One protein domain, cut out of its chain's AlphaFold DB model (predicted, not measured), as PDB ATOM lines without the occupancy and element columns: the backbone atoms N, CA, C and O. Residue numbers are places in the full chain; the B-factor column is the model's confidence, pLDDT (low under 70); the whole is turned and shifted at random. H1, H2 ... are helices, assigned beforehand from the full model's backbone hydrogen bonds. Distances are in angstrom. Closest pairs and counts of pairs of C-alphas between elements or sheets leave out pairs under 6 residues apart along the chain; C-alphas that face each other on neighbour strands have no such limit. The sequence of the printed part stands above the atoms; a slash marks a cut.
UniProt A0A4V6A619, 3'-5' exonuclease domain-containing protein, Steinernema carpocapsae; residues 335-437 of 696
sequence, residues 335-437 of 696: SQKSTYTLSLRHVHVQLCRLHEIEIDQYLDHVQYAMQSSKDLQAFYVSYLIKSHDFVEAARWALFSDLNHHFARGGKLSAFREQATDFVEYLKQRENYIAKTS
ATOM      1  N   SER A 335     221.453 306.469 238.750       90.06
ATOM      2  CA  SER A 335     221.822 307.461 239.783       90.06
ATOM      3  C   SER A 335     221.978 306.794 241.155       90.06
ATOM      4  O   SER A 335     222.931 307.065 241.895       90.06
ATOM      5  N   GLN A 336     221.105 305.833 241.456       87.69
ATOM      6  CA  GLN A 336     221.190 304.980 242.637       87.69
ATOM      7  C   GLN A 336     222.465 304.112 242.613       87.69
ATOM      8  O   GLN A 336     223.277 304.205 243.533       87.69
ATOM      9  N   LYS A 337     222.739 303.379 241.523       87.81
ATOM     10  CA  LYS A 337     223.972 302.580 241.336       87.81
ATOM     11  C   LYS A 337     225.259 303.418 241.415       87.81
ATOM     12  O   LYS A 337     226.235 302.997 242.037       87.81
ATOM     13  N   SER A 338     225.262 304.624 240.847       87.88
ATOM     14  CA  SER A 338     226.356 305.601 240.965       87.88
ATOM     15  C   SER A 338     226.589 306.005 242.427       87.88
ATOM     16  O   SER A 338     227.717 305.984 242.918       87.88
ATOM     17  N   THR A 339     225.513 306.274 243.169       88.69
ATOM     18  CA  THR A 339     225.575 306.573 244.609       88.69
ATOM     19  C   THR A 339     226.146 305.400 245.402       88.69
ATOM     20  O   THR A 339     227.023 305.604 246.241       88.69
ATOM     21  N   TYR A 340     225.716 304.173 245.096       90.06
ATOM     22  CA  TYR A 340     226.189 302.967 245.770       90.06
ATOM     23  C   TYR A 340     227.680 302.724 245.575       90.06
ATOM     24  O   TYR A 340     228.437 302.594 246.536       90.06
ATOM     25  N   THR A 341     228.114 302.733 244.319       90.81
ATOM     26  CA  THR A 341     229.508 302.490 243.943       90.81
ATOM     27  C   THR A 341     230.452 303.575 244.475       90.81
ATOM     28  O   THR A 341     231.530 303.259 244.981       90.81
ATOM     29  N   LEU A 342     230.040 304.851 244.459       90.62
ATOM     30  CA  LEU A 342     230.807 305.951 245.053       90.62
ATOM     31  C   LEU A 342     230.866 305.882 246.585       90.62
ATOM     32  O   LEU A 342     231.932 306.115 247.155       90.62
ATOM     33  N   SER A 343     229.760 305.548 247.256       91.06
ATOM     34  CA  SER A 343     229.721 305.449 248.719       91.06
ATOM     35  C   SER A 343     230.535 304.255 249.232       91.06
ATOM     36  O   SER A 343     231.312 304.427 250.169       91.06
ATOM     37  N   LEU A 344     230.472 303.094 248.574       92.69
ATOM     38  CA  LEU A 344     231.294 301.928 248.922       92.69
ATOM     39  C   LEU A 344     232.792 302.167 248.649       92.69
ATOM     40  O   LEU A 344     233.650 301.794 249.448       92.69
ATOM     41  N   ARG A 345     233.128 302.874 247.559       94.88
ATOM     42  CA  ARG A 345     234.494 303.374 247.331       94.88
ATOM     43  C   ARG A 345     234.950 304.314 248.452       94.88
ATOM     44  O   ARG A 345     236.115 304.270 248.840       94.88
ATOM     45  N   HIS A 346     234.065 305.174 248.959       93.44
ATOM     46  CA  HIS A 346     234.412 306.095 250.038       93.44
ATOM     47  C   HIS A 346     234.730 305.358 251.347       93.44
ATOM     48  O   HIS A 346     235.716 305.718 251.977       93.44
ATOM     49  N   VAL A 347     234.002 304.288 251.693       94.12
ATOM     50  CA  VAL A 347     234.313 303.421 252.852       94.12
ATOM     51  C   VAL A 347     235.754 302.889 252.797       94.12
ATOM     52  O   VAL A 347     236.498 302.998 253.766       94.12
ATOM     53  N   HIS A 348     236.207 302.394 251.641       94.50
ATOM     54  CA  HIS A 348     237.602 301.954 251.481       94.50
ATOM     55  C   HIS A 348     238.613 303.100 251.667       94.50
ATOM     56  O   HIS A 348     239.633 302.947 252.336       94.50
ATOM     57  N   VAL A 349     238.315 304.285 251.124       94.38
ATOM     58  CA  VAL A 349     239.148 305.486 251.308       94.38
ATOM     59  C   VAL A 349     239.185 305.936 252.777       94.38
ATOM     60  O   VAL A 349     240.242 306.367 253.245       94.38
ATOM     61  N   GLN A 350     238.076 305.808 253.513       93.25
ATOM     62  CA  GLN A 350     237.996 306.125 254.941       93.25
ATOM     63  C   GLN A 350     238.919 305.236 255.780       93.25
ATOM     64  O   GLN A 350     239.581 305.763 256.671       93.25
ATOM     65  N   LEU A 351     239.029 303.938 255.468       93.62
ATOM     66  CA  LEU A 351     239.983 303.037 256.124       93.62
ATOM     67  C   LEU A 351     241.431 303.362 255.717       93.62
ATOM     68  O   LEU A 351     242.268 303.692 256.556       93.62
ATOM     69  N   CYS A 352     241.729 303.272 254.418       92.00
ATOM     70  CA  CYS A 352     243.104 303.159 253.924       92.00
ATOM     71  C   CYS A 352     243.840 304.495 253.751       92.00
ATOM     72  O   CYS A 352     245.060 304.490 253.617       92.00
ATOM     73  N   ARG A 353     243.127 305.631 253.689       91.31
ATOM     74  CA  ARG A 353     243.733 306.955 253.429       91.31
ATOM     75  C   ARG A 353     243.394 308.018 254.462       91.31
ATOM     76  O   ARG A 353     244.210 308.903 254.690       91.31
ATOM     77  N   LEU A 354     242.178 307.989 255.005       92.31
ATOM     78  CA  LEU A 354     241.719 309.000 255.962       92.31
ATOM     79  C   LEU A 354     241.846 308.519 257.417       92.31
ATOM     80  O   LEU A 354     241.885 309.351 258.317       92.31
ATOM     81  N   HIS A 355     241.933 307.200 257.631       90.12
ATOM     82  CA  HIS A 355     241.956 306.547 258.945       90.12
ATOM     83  C   HIS A 355     240.793 306.999 259.851       90.12
ATOM     84  O   HIS A 355     240.951 307.233 261.047       90.12
ATOM     85  N   GLU A 356     239.609 307.151 259.246       89.81
ATOM     86  CA  GLU A 356     238.384 307.649 259.891       89.81
ATOM     87  C   GLU A 356     237.424 306.538 260.337       89.81
ATOM     88  O   GLU A 356     236.438 306.840 261.008       89.81
ATOM     89  N   ILE A 357     237.689 305.288 259.947       92.69
ATOM     90  CA  ILE A 357     236.958 304.093 260.385       92.69
ATOM     91  C   ILE A 357     237.942 302.987 260.768       92.69
ATOM     92  O   ILE A 357     239.038 302.897 260.209       92.69
ATOM     93  N   GLU A 358     237.538 302.140 261.707       92.75
ATOM     94  CA  GLU A 358     238.292 300.962 262.140       92.75
ATOM     95  C   GLU A 358     238.000 299.746 261.241       92.75
ATOM     96  O   GLU A 358     237.015 299.715 260.494       92.75
ATOM     97  N   ILE A 359     238.862 298.722 261.306       92.50
ATOM     98  CA  ILE A 359     238.771 297.540 260.435       92.50
ATOM     99  C   ILE A 359     237.424 296.819 260.566       92.50
ATOM    100  O   ILE A 359     236.827 296.471 259.553       92.50
ATOM    101  N   ASP A 360     236.888 296.675 261.779       91.75
ATOM    102  CA  ASP A 360     235.582 296.050 262.015       91.75
ATOM    103  C   ASP A 360     234.439 296.754 261.275       91.75
ATOM    104  O   ASP A 360     233.561 296.108 260.706       91.75
ATOM    105  N   GLN A 361     234.478 298.083 261.231       93.69
ATOM    106  CA  GLN A 361     233.456 298.899 260.584       93.69
ATOM    107  C   GLN A 361     233.551 298.780 259.063       93.69
ATOM    108  O   GLN A 361     232.540 298.617 258.380       93.69
ATOM    109  N   TYR A 362     234.779 298.806 258.538       95.25
ATOM    110  CA  TYR A 362     235.056 298.537 257.133       95.25
ATOM    111  C   TYR A 362     234.540 297.152 256.713       95.25
ATOM    112  O   TYR A 362     233.815 297.051 255.720       95.25
ATOM    113  N   LEU A 363     234.856 296.106 257.487       95.38
ATOM    114  CA  LEU A 363     234.392 294.744 257.225       95.38
ATOM    115  C   LEU A 363     232.864 294.683 257.221       95.38
ATOM    116  O   LEU A 363     232.292 294.168 256.266       95.38
ATOM    117  N   ASP A 364     232.193 295.283 258.208       93.50
ATOM    118  CA  ASP A 364     230.727 295.304 258.261       93.50
ATOM    119  C   ASP A 364     230.096 295.991 257.049       93.50
ATOM    120  O   ASP A 364     229.070 295.532 256.541       93.50
ATOM    121  N   HIS A 365     230.679 297.096 256.582       94.31
ATOM    122  CA  HIS A 365     230.177 297.797 255.407       94.31
ATOM    123  C   HIS A 365     230.328 296.962 254.136       94.31
ATOM    124  O   HIS A 365     229.372 296.808 253.368       94.31
ATOM    125  N   VAL A 366     231.532 296.438 253.902       95.06
ATOM    126  CA  VAL A 366     231.858 295.750 252.654       95.06
ATOM    127  C   VAL A 366     231.231 294.361 252.613       95.06
ATOM    128  O   VAL A 366     230.632 294.022 251.598       95.06
ATOM    129  N   GLN A 367     231.246 293.599 253.708       94.19
ATOM    130  CA  GLN A 367     230.589 292.292 253.802       94.19
ATOM    131  C   GLN A 367     229.099 292.393 253.460       94.19
ATOM    132  O   GLN A 367     228.616 291.638 252.616       94.19
ATOM    133  N   TYR A 368     228.395 293.388 254.011       92.50
ATOM    134  CA  TYR A 368     227.000 293.662 253.656       92.50
ATOM    135  C   TYR A 368     226.845 294.011 252.167       92.50
ATOM    136  O   TYR A 368     225.952 293.500 251.488       92.50
ATOM    137  N   ALA A 369     227.712 294.871 251.621       91.06
ATOM    138  CA  ALA A 369     227.666 295.245 250.207       91.06
ATOM    139  C   ALA A 369     227.914 294.044 249.271       91.06
ATOM    140  O   ALA A 369     227.258 293.924 248.236       91.06
ATOM    141  N   MET A 370     228.820 293.135 249.646       92.44
ATOM    142  CA  MET A 370     229.100 291.912 248.892       92.44
ATOM    143  C   MET A 370     227.955 290.896 249.011       92.44
ATOM    144  O   MET A 370     227.653 290.219 248.035       92.44
ATOM    145  N   GLN A 371     227.280 290.800 250.159       91.25
ATOM    146  CA  GLN A 371     226.114 289.923 250.334       91.25
ATOM    147  C   GLN A 371     224.862 290.432 249.600       91.25
ATOM    148  O   GLN A 371     224.059 289.630 249.131       91.25
ATOM    149  N   SER A 372     224.688 291.752 249.487       86.81
ATOM    150  CA  SER A 372     223.458 292.365 248.963       86.81
ATOM    151  C   SER A 372     223.396 292.519 247.439       86.81
ATOM    152  O   SER A 372     222.295 292.623 246.899       86.81
ATOM    153  N   SER A 373     224.523 292.549 246.712       88.00
ATOM    154  CA  SER A 373     224.490 292.782 245.258       88.00
ATOM    155  C   SER A 373     225.701 292.250 244.484       88.00
ATOM    156  O   SER A 373     226.830 292.702 244.676       88.00
ATOM    157  N   LYS A 374     225.444 291.385 243.489       91.56
ATOM    158  CA  LYS A 374     226.454 290.909 242.518       91.56
ATOM    159  C   LYS A 374     227.077 292.040 241.691       91.56
ATOM    160  O   LYS A 374     228.262 291.992 241.367       91.56
ATOM    161  N   ASP A 375     226.307 293.088 241.404       89.38
ATOM    162  CA  ASP A 375     226.807 294.290 240.730       89.38
ATOM    163  C   ASP A 375     227.833 295.035 241.598       89.38
ATOM    164  O   ASP A 375     228.836 295.532 241.080       89.38
ATOM    165  N   LEU A 376     227.611 295.090 242.918       91.19
ATOM    166  CA  LEU A 376     228.568 295.674 243.860       91.19
ATOM    167  C   LEU A 376     229.793 294.778 244.055       91.19
ATOM    168  O   LEU A 376     230.894 295.320 244.086       91.19
ATOM    169  N   GLN A 377     229.640 293.447 244.091       94.31
ATOM    170  CA  GLN A 377     230.770 292.502 244.099       94.31
ATOM    171  C   GLN A 377     231.719 292.759 242.918       94.31
ATOM    172  O   GLN A 377     232.901 293.063 243.105       94.31
ATOM    173  N   ALA A 378     231.187 292.709 241.692       93.06
ATOM    174  CA  ALA A 378     231.966 292.888 240.470       93.06
ATOM    175  C   ALA A 378     232.589 294.292 240.376       93.06
ATOM    176  O   ALA A 378     233.758 294.429 239.997       93.06
ATOM    177  N   PHE A 379     231.842 295.339 240.755       94.44
ATOM    178  CA  PHE A 379     232.367 296.703 240.831       94.44
ATOM    179  C   PHE A 379     233.518 296.820 241.836       94.44
ATOM    180  O   PHE A 379     234.558 297.389 241.504       94.44
ATOM    181  N   TYR A 380     233.337 296.315 243.056       96.12
ATOM    182  CA  TYR A 380     234.236 296.593 244.169       96.12
ATOM    183  C   TYR A 380     235.569 295.860 244.023       96.12
ATOM    184  O   TYR A 380     236.621 296.491 244.125       96.12
ATOM    185  N   VAL A 381     235.547 294.580 243.642       96.62
ATOM    186  CA  VAL A 381     236.771 293.832 243.310       96.62
ATOM    187  C   VAL A 381     237.497 294.482 242.124       96.62
ATOM    188  O   VAL A 381     238.708 294.700 242.181       96.62
ATOM    189  N   SER A 382     236.767 294.916 241.087       95.88
ATOM    190  CA  SER A 382     237.356 295.675 239.972       95.88
ATOM    191  C   SER A 382     237.960 297.016 240.406       95.88
ATOM    192  O   SER A 382     238.952 297.461 239.826       95.88
ATOM    193  N   TYR A 383     237.368 297.685 241.398       96.38
ATOM    194  CA  TYR A 383     237.858 298.942 241.961       96.38
ATOM    195  C   TYR A 383     239.142 298.743 242.782       96.38
ATOM    196  O   TYR A 383     240.089 299.512 242.598       96.38
ATOM    197  N   LEU A 384     239.212 297.703 243.617       96.94
ATOM    198  CA  LEU A 384     240.406 297.358 244.395       96.94
ATOM    199  C   LEU A 384     241.577 296.971 243.478       96.94
ATOM    200  O   LEU A 384     242.655 297.553 243.592       96.94
ATOM    201  N   ILE A 385     241.335 296.132 242.458       95.94
ATOM    202  CA  ILE A 385     242.318 295.805 241.404       95.94
ATOM    203  C   ILE A 385     242.852 297.071 240.716       95.94
ATOM    204  O   ILE A 385     244.056 297.199 240.502       95.94
ATOM    205  N   LYS A 386     241.973 298.017 240.352       95.56
ATOM    206  CA  LYS A 386     242.363 299.303 239.735       95.56
ATOM    207  C   LYS A 386     243.074 300.251 240.706       95.56
ATOM    208  O   LYS A 386     243.745 301.172 240.258       95.56
ATOM    209  N   SER A 387     242.909 300.044 242.009       93.94
ATOM    210  CA  SER A 387     243.576 300.802 243.072       93.94
ATOM    211  C   SER A 387     244.880 300.144 243.539       93.94
ATOM    212  O   SER A 387     245.524 300.687 244.430       93.94
ATOM    213  N   HIS A 388     245.270 299.019 242.924       94.00
ATOM    214  CA  HIS A 388     246.427 298.186 243.272       94.00
ATOM    215  C   HIS A 388     246.380 297.544 244.673       94.00
ATOM    216  O   HIS A 388     247.393 297.029 245.142       94.00
ATOM    217  N   ASP A 389     245.206 297.493 245.310       95.31
ATOM    218  CA  ASP A 389     245.006 296.735 246.549       95.31
ATOM    219  C   ASP A 389     244.621 295.286 246.217       95.31
ATOM    220  O   ASP A 389     243.452 294.891 246.207       95.31
ATOM    221  N   PHE A 390     245.627 294.504 245.825       95.94
ATOM    222  CA  PHE A 390     245.422 293.144 245.331       95.94
ATOM    223  C   PHE A 390     245.089 292.133 246.435       95.94
ATOM    224  O   PHE A 390     244.400 291.152 246.157       95.94
ATOM    225  N   VAL A 391     245.538 292.370 247.671       94.81
ATOM    226  CA  VAL A 391     245.250 291.491 248.816       94.81
ATOM    227  C   VAL A 391     243.790 291.640 249.221       94.81
ATOM    228  O   VAL A 391     243.073 290.644 249.323       94.81
ATOM    229  N   GLU A 392     243.307 292.877 249.357       95.88
ATOM    230  CA  GLU A 392     241.906 293.127 249.685       95.88
ATOM    231  C   GLU A 392     240.987 292.733 248.516       95.88
ATOM    232  O   GLU A 392     239.925 292.146 248.722       95.88
ATOM    233  N   ALA A 393     241.428 292.933 247.266       97.12
ATOM    234  CA  ALA A 393     240.721 292.404 246.101       97.12
ATOM    235  C   ALA A 393     240.598 290.872 246.137       97.12
ATOM    236  O   ALA A 393     239.534 290.348 245.813       97.12
ATOM    237  N   ALA A 394     241.653 290.148 246.532       97.31
ATOM    238  CA  ALA A 394     241.632 288.690 246.649       97.31
ATOM    239  C   ALA A 394     240.688 288.215 247.765       97.31
ATOM    240  O   ALA A 394     239.900 287.296 247.543       97.31
ATOM    241  N   ARG A 395     240.699 288.882 248.924       96.56
ATOM    242  CA  ARG A 395     239.777 288.621 250.044       96.56
ATOM    243  C   ARG A 395     238.314 288.708 249.617       96.56
ATOM    244  O   ARG A 395     237.571 287.735 249.765       96.56
ATOM    245  N   TRP A 396     237.907 289.820 249.006       96.94
ATOM    246  CA  TRP A 396     236.519 289.998 248.569       96.94
ATOM    247  C   TRP A 396     236.155 289.185 247.324       96.94
ATOM    248  O   TRP A 396     234.995 288.796 247.184       96.94
ATOM    249  N   ALA A 397     237.118 288.856 246.457       96.38
ATOM    250  CA  ALA A 397     236.900 287.930 245.347       96.38
ATOM    251  C   ALA A 397     236.645 286.493 245.828       96.38
ATOM    252  O   ALA A 397     235.754 285.845 245.283       96.38
ATOM    253  N   LEU A 398     237.363 286.006 246.851       95.06
ATOM    254  CA  LEU A 398     237.083 284.705 247.472       95.06
ATOM    255  C   LEU A 398     235.740 284.708 248.211       95.06
ATOM    256  O   LEU A 398     234.942 283.799 248.010       95.06
ATOM    257  N   PHE A 399     235.453 285.748 249.001       95.50
ATOM    258  CA  PHE A 399     234.163 285.892 249.687       95.50
ATOM    259  C   PHE A 399     232.966 285.901 248.717       95.50
ATOM    260  O   PHE A 399     231.904 285.373 249.035       95.50
ATOM    261  N   SER A 400     233.146 286.482 247.527       94.81
ATOM    262  CA  SER A 400     232.102 286.627 246.501       94.81
ATOM    263  C   SER A 400     232.096 285.504 245.447       94.81
ATOM    264  O   SER A 400     231.416 285.637 244.433       94.81
ATOM    265  N   ASP A 401     232.879 284.435 245.642       92.94
ATOM    266  CA  ASP A 401     233.046 283.303 244.710       92.94
ATOM    267  C   ASP A 401     233.472 283.696 243.269       92.94
ATOM    268  O   ASP A 401     233.204 283.012 242.278       92.94
ATOM    269  N   LEU A 402     234.194 284.814 243.117       91.88
ATOM    270  CA  LEU A 402     234.644 285.349 241.824       91.88
ATOM    271  C   LEU A 402     235.919 284.648 241.314       91.88
ATOM    272  O   LEU A 402     236.907 285.286 240.940       91.88
ATOM    273  N   ASN A 403     235.875 283.315 241.248       88.44
ATOM    274  CA  ASN A 403     237.016 282.434 240.961       88.44
ATOM    275  C   ASN A 403     237.772 282.754 239.658       88.44
ATOM    276  O   ASN A 403     238.971 282.495 239.556       88.44
ATOM    277  N   HIS A 404     237.104 283.362 238.675       88.19
ATOM    278  CA  HIS A 404     237.707 283.758 237.400       88.19
ATOM    279  C   HIS A 404     238.902 284.728 237.553       88.19
ATOM    280  O   HIS A 404     239.816 284.695 236.730       88.19
ATOM    281  N   HIS A 405     238.965 285.535 238.621       89.38
ATOM    282  CA  HIS A 405     240.121 286.402 238.894       89.38
ATOM    283  C   HIS A 405     241.389 285.641 239.334       89.38
ATOM    284  O   HIS A 405     242.488 286.201 239.249       89.38
ATOM    285  N   PHE A 406     241.249 284.381 239.766       89.50
ATOM    286  CA  PHE A 406     242.337 283.495 240.201       89.50
ATOM    287  C   PHE A 406     242.755 282.462 239.142       89.50
ATOM    288  O   PHE A 406     243.684 281.691 239.379       89.50
ATOM    289  N   ALA A 407     242.088 282.432 237.983       87.69
ATOM    290  CA  ALA A 407     242.469 281.573 236.864       87.69
ATOM    291  C   ALA A 407     243.885 281.905 236.343       87.69
ATOM    292  O   ALA A 407     244.461 282.945 236.668       87.69
ATOM    293  N   ARG A 408     244.466 281.035 235.506       77.94
ATOM    294  CA  ARG A 408     245.805 281.252 234.928       77.94
ATOM    295  C   ARG A 408     245.831 282.551 234.106       77.94
ATOM    296  O   ARG A 408     245.062 282.693 233.163       77.94
ATOM    297  N   GLY A 409     246.711 283.488 234.469       77.75
ATOM    298  CA  GLY A 409     246.755 284.844 233.891       77.75
ATOM    299  C   GLY A 409     245.805 285.859 234.551       77.75
ATOM    300  O   GLY A 409     245.809 287.034 234.191       77.75
ATOM    301  N   GLY A 410     245.012 285.436 235.537       83.50
ATOM    302  CA  GLY A 410     244.145 286.293 236.338       83.50
ATOM    303  C   GLY A 410     244.939 287.171 237.308       83.50
ATOM    304  O   GLY A 410     245.884 286.711 237.957       83.50
ATOM    305  N   LYS A 411     244.530 288.441 237.427       88.56
ATOM    306  CA  LYS A 411     245.239 289.484 238.196       88.56
ATOM    307  C   LYS A 411     245.393 289.197 239.696       88.56
ATOM    308  O   LYS A 411     246.229 289.833 240.325       88.56
ATOM    309  N   LEU A 412     244.604 288.278 240.263       93.75
ATOM    310  CA  LEU A 412     244.621 287.951 241.694       93.75
ATOM    311  C   LEU A 412     245.255 286.588 242.009       93.75
ATOM    312  O   LEU A 412     245.379 286.234 243.178       93.75
ATOM    313  N   SER A 413     245.683 285.829 240.994       90.56
ATOM    314  CA  SER A 413     246.240 284.475 241.160       90.56
ATOM    315  C   SER A 413     247.395 284.399 242.173       90.56
ATOM    316  O   SER A 413     247.395 283.505 243.014       90.56
ATOM    317  N   ALA A 414     248.314 285.372 242.160       92.75
ATOM    318  CA  ALA A 414     249.445 285.454 243.091       92.75
ATOM    319  C   ALA A 414     249.068 285.828 244.543       92.75
ATOM    320  O   ALA A 414     249.890 285.690 245.440       92.75
ATOM    321  N   PHE A 415     247.839 286.295 244.783       94.62
ATOM    322  CA  PHE A 415     247.378 286.794 246.088       94.62
ATOM    323  C   PHE A 415     246.373 285.853 246.766       94.62
ATOM    324  O   PHE A 415     245.902 286.142 247.865       94.62
ATOM    325  N   ARG A 416     246.037 284.721 246.128       92.69
ATOM    326  CA  ARG A 416     245.026 283.777 246.627       92.69
ATOM    327  C   ARG A 416     245.368 283.232 248.012       92.69
ATOM    328  O   ARG A 416     244.500 283.212 248.875       92.69
ATOM    329  N   GLU A 417     246.621 282.827 248.214       92.25
ATOM    330  CA  GLU A 417     247.093 282.205 249.456       92.25
ATOM    331  C   GLU A 417     246.877 283.125 250.670       92.25
ATOM    332  O   GLU A 417     246.243 282.716 251.641       92.25
ATOM    333  N   GLN A 418     247.252 284.404 250.544       92.62
ATOM    334  CA  GLN A 418     247.100 285.453 251.569       92.62
ATOM    335  C   GLN A 418     245.640 285.786 251.931       92.62
ATOM    336  O   GLN A 418     245.381 286.505 252.899       92.62
ATOM    337  N   ALA A 419     244.682 285.305 251.139       93.44
ATOM    338  CA  ALA A 419     243.255 285.539 251.316       93.44
ATOM    339  C   ALA A 419     242.473 284.267 251.706       93.44
ATOM    340  O   ALA A 419     241.276 284.366 251.974       93.44
ATOM    341  N   THR A 420     243.119 283.094 251.771       91.75
ATOM    342  CA  THR A 420     242.457 281.786 251.964       91.75
ATOM    343  C   THR A 420     241.611 281.733 253.240       91.75
ATOM    344  O   THR A 420     240.436 281.376 253.184       91.75
ATOM    345  N   ASP A 421     242.174 282.168 254.369       94.19
ATOM    346  CA  ASP A 421     241.517 282.085 255.681       94.19
ATOM    347  C   ASP A 421     240.464 283.184 255.910       94.19
ATOM    348  O   ASP A 421     239.712 283.139 256.884       94.19
ATOM    349  N   PHE A 422     240.369 284.175 255.016       95.50
ATOM    350  CA  PHE A 422     239.530 285.362 255.206       95.50
ATOM    351  C   PHE A 422     238.042 285.029 255.366       95.50
ATOM    352  O   PHE A 422     237.360 285.594 256.219       95.50
ATOM    353  N   VAL A 423     237.538 284.082 254.571       94.38
ATOM    354  CA  VAL A 423     236.128 283.664 254.624       94.38
ATOM    355  C   VAL A 423     235.809 282.973 255.952       94.38
ATOM    356  O   VAL A 423     234.710 283.132 256.478       94.38
ATOM    357  N   GLU A 424     236.760 282.232 256.518       96.12
ATOM    358  CA  GLU A 424     236.588 281.554 257.803       96.12
ATOM    359  C   GLU A 424     236.721 282.533 258.979       96.12
ATOM    360  O   GLU A 424     235.878 282.533 259.875       96.12
ATOM    361  N   TYR A 425     237.681 283.459 258.913       96.12
ATOM    362  CA  TYR A 425     237.797 284.588 259.839       96.12
ATOM    363  C   TYR A 425     236.490 285.397 259.935       96.12
ATOM    364  O   TYR A 425     236.012 285.663 261.040       96.12
ATOM    365  N   LEU A 426     235.854 285.726 258.800       95.94
ATOM    366  CA  LEU A 426     234.570 286.436 258.806       95.94
ATOM    367  C   LEU A 426     233.456 285.629 259.491       95.94
ATOM    368  O   LEU A 426     232.719 286.197 260.292       95.94
ATOM    369  N   LYS A 427     233.348 284.312 259.267       95.31
ATOM    370  CA  LYS A 427     232.358 283.479 259.983       95.31
ATOM    371  C   LYS A 427     232.601 283.456 261.491       95.31
ATOM    372  O   LYS A 427     231.655 283.559 262.267       95.31
ATOM    373  N   GLN A 428     233.855 283.319 261.920       96.56
ATOM    374  CA  GLN A 428     234.213 283.317 263.342       96.56
ATOM    375  C   GLN A 428     233.864 284.655 264.002       96.56
ATOM    376  O   GLN A 428     233.314 284.676 265.104       96.56
ATOM    377  N   ARG A 429     234.094 285.761 263.289       94.94
ATOM    378  CA  ARG A 429     233.694 287.112 263.688       94.94
ATOM    379  C   ARG A 429     232.171 287.267 263.797       94.94
ATOM    380  O   ARG A 429     231.699 287.774 264.811       94.94
ATOM    381  N   GLU A 430     231.401 286.783 262.821       95.19
ATOM    382  CA  GLU A 430     229.929 286.768 262.893       95.19
ATOM    383  C   GLU A 430     229.421 285.983 264.110       95.19
ATOM    384  O   GLU A 430     228.595 286.486 264.870       95.19
ATOM    385  N   ASN A 431     229.974 284.790 264.352       96.31
ATOM    386  CA  ASN A 431     229.628 283.957 265.507       96.31
ATOM    387  C   ASN A 431     229.969 284.642 266.843       96.31
ATOM    388  O   ASN A 431     229.195 284.557 267.799       96.31
ATOM    389  N   TYR A 432     231.109 285.337 266.924       95.81
ATOM    390  CA  TYR A 432     231.490 286.110 268.108       95.81
ATOM    391  C   TYR A 432     230.520 287.267 268.368       95.81
ATOM    392  O   TYR A 432     230.070 287.447 269.501       95.81
ATOM    393  N   ILE A 433     230.152 288.021 267.328       95.31
ATOM    394  CA  ILE A 433     229.206 289.137 267.445       95.31
ATOM    395  C   ILE A 433     227.830 288.611 267.865       95.31
ATOM    396  O   ILE A 433     227.295 289.069 268.869       95.31
ATOM    397  N   ALA A 434     227.303 287.574 267.208       94.75
ATOM    398  CA  ALA A 434     226.026 286.958 267.576       94.75
ATOM    399  C   ALA A 434     225.980 286.445 269.031       94.75
ATOM    400  O   ALA A 434     224.915 286.432 269.641       94.75
ATOM    401  N   LYS A 435     227.128 286.055 269.603       95.12
ATOM    402  CA  LYS A 435     227.260 285.626 271.004       95.12
ATOM    403  C   LYS A 435     227.410 286.784 272.005       95.12
ATOM    404  O   LYS A 435     227.142 286.587 273.188       95.12
ATOM    405  N   THR A 436     227.892 287.952 271.575       94.50
ATOM    406  CA  THR A 436     228.256 289.074 272.469       94.50
ATOM    407  C   THR A 436     227.336 290.289 272.369       94.50
ATOM    408  O   THR A 436     227.301 291.089 273.304       94.50
ATOM    409  N   SER A 437     226.560 290.415 271.292       94.25
ATOM    410  CA  SER A 437     225.466 291.380 271.155       94.25
ATOM    411  C   SER A 437     224.377 291.135 272.213       94.25
ATOM    412  O   SER A 437     223.775 290.060 272.212       94.25
TER     413      SER A 437
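AT A GLANCE: This is residues 335 to 437 of the 696 residues of the protein "3'-5' exonuclease domain-containing protein" of Steinernema carpocapsae (UniProt A0A4V6A619). Two helical hairpins, H1 with H2 and H3 with H4, pack together through H1 and H3; H6 starts at H4 and runs outward, and residues 431 to 437 stick out. Short H5 lies near H4. The printed part has 103 residues with six named helices, H1 to H6 in chain order; all helix, compact, radius of gyration of the C-alphas 13.7 A, spans 43 by 34 by 25 A.

HOW THE PARTS SIT: H1, residues 335 to 354, touches H2, residues 359 to 372, with residues 344 to 351 alone, a hairpin at a shallow tilt of 23 degrees; the closest C-alphas, Val 347 and Tyr 362, are 6.5 A apart. H1 touches H3, residues 374 to 386, at a steep 42 degrees, closest C-alphas Thr 341 and Leu 376, 6.9 A. H3 and H4, residues 390 to 399, form a hairpin, closest C-alphas Val 381 and Ala 393, 5.0 A. H6, residues 422 to 436, touches H4 with residues 422 to 423 alone, closest C-alphas Val 423 and Phe 399, 5.8 A. Every O i to N i+4 pair is within hydrogen-bond range in H2, H3, H4 and H6, 15 of 16 in H1.

IN THESE COORDINATES: H1, 25.7 A long, begins at C-alpha 335 (221.822, 307.461, 239.783). H5 is residues 403 to 406. H6, 20.9 A, ends at C-alpha 436 (228.256, 289.074, 272.469).

THE WHOLE: The printed part has no cut; the H5 to H6 link is long; no printed residue is under 70.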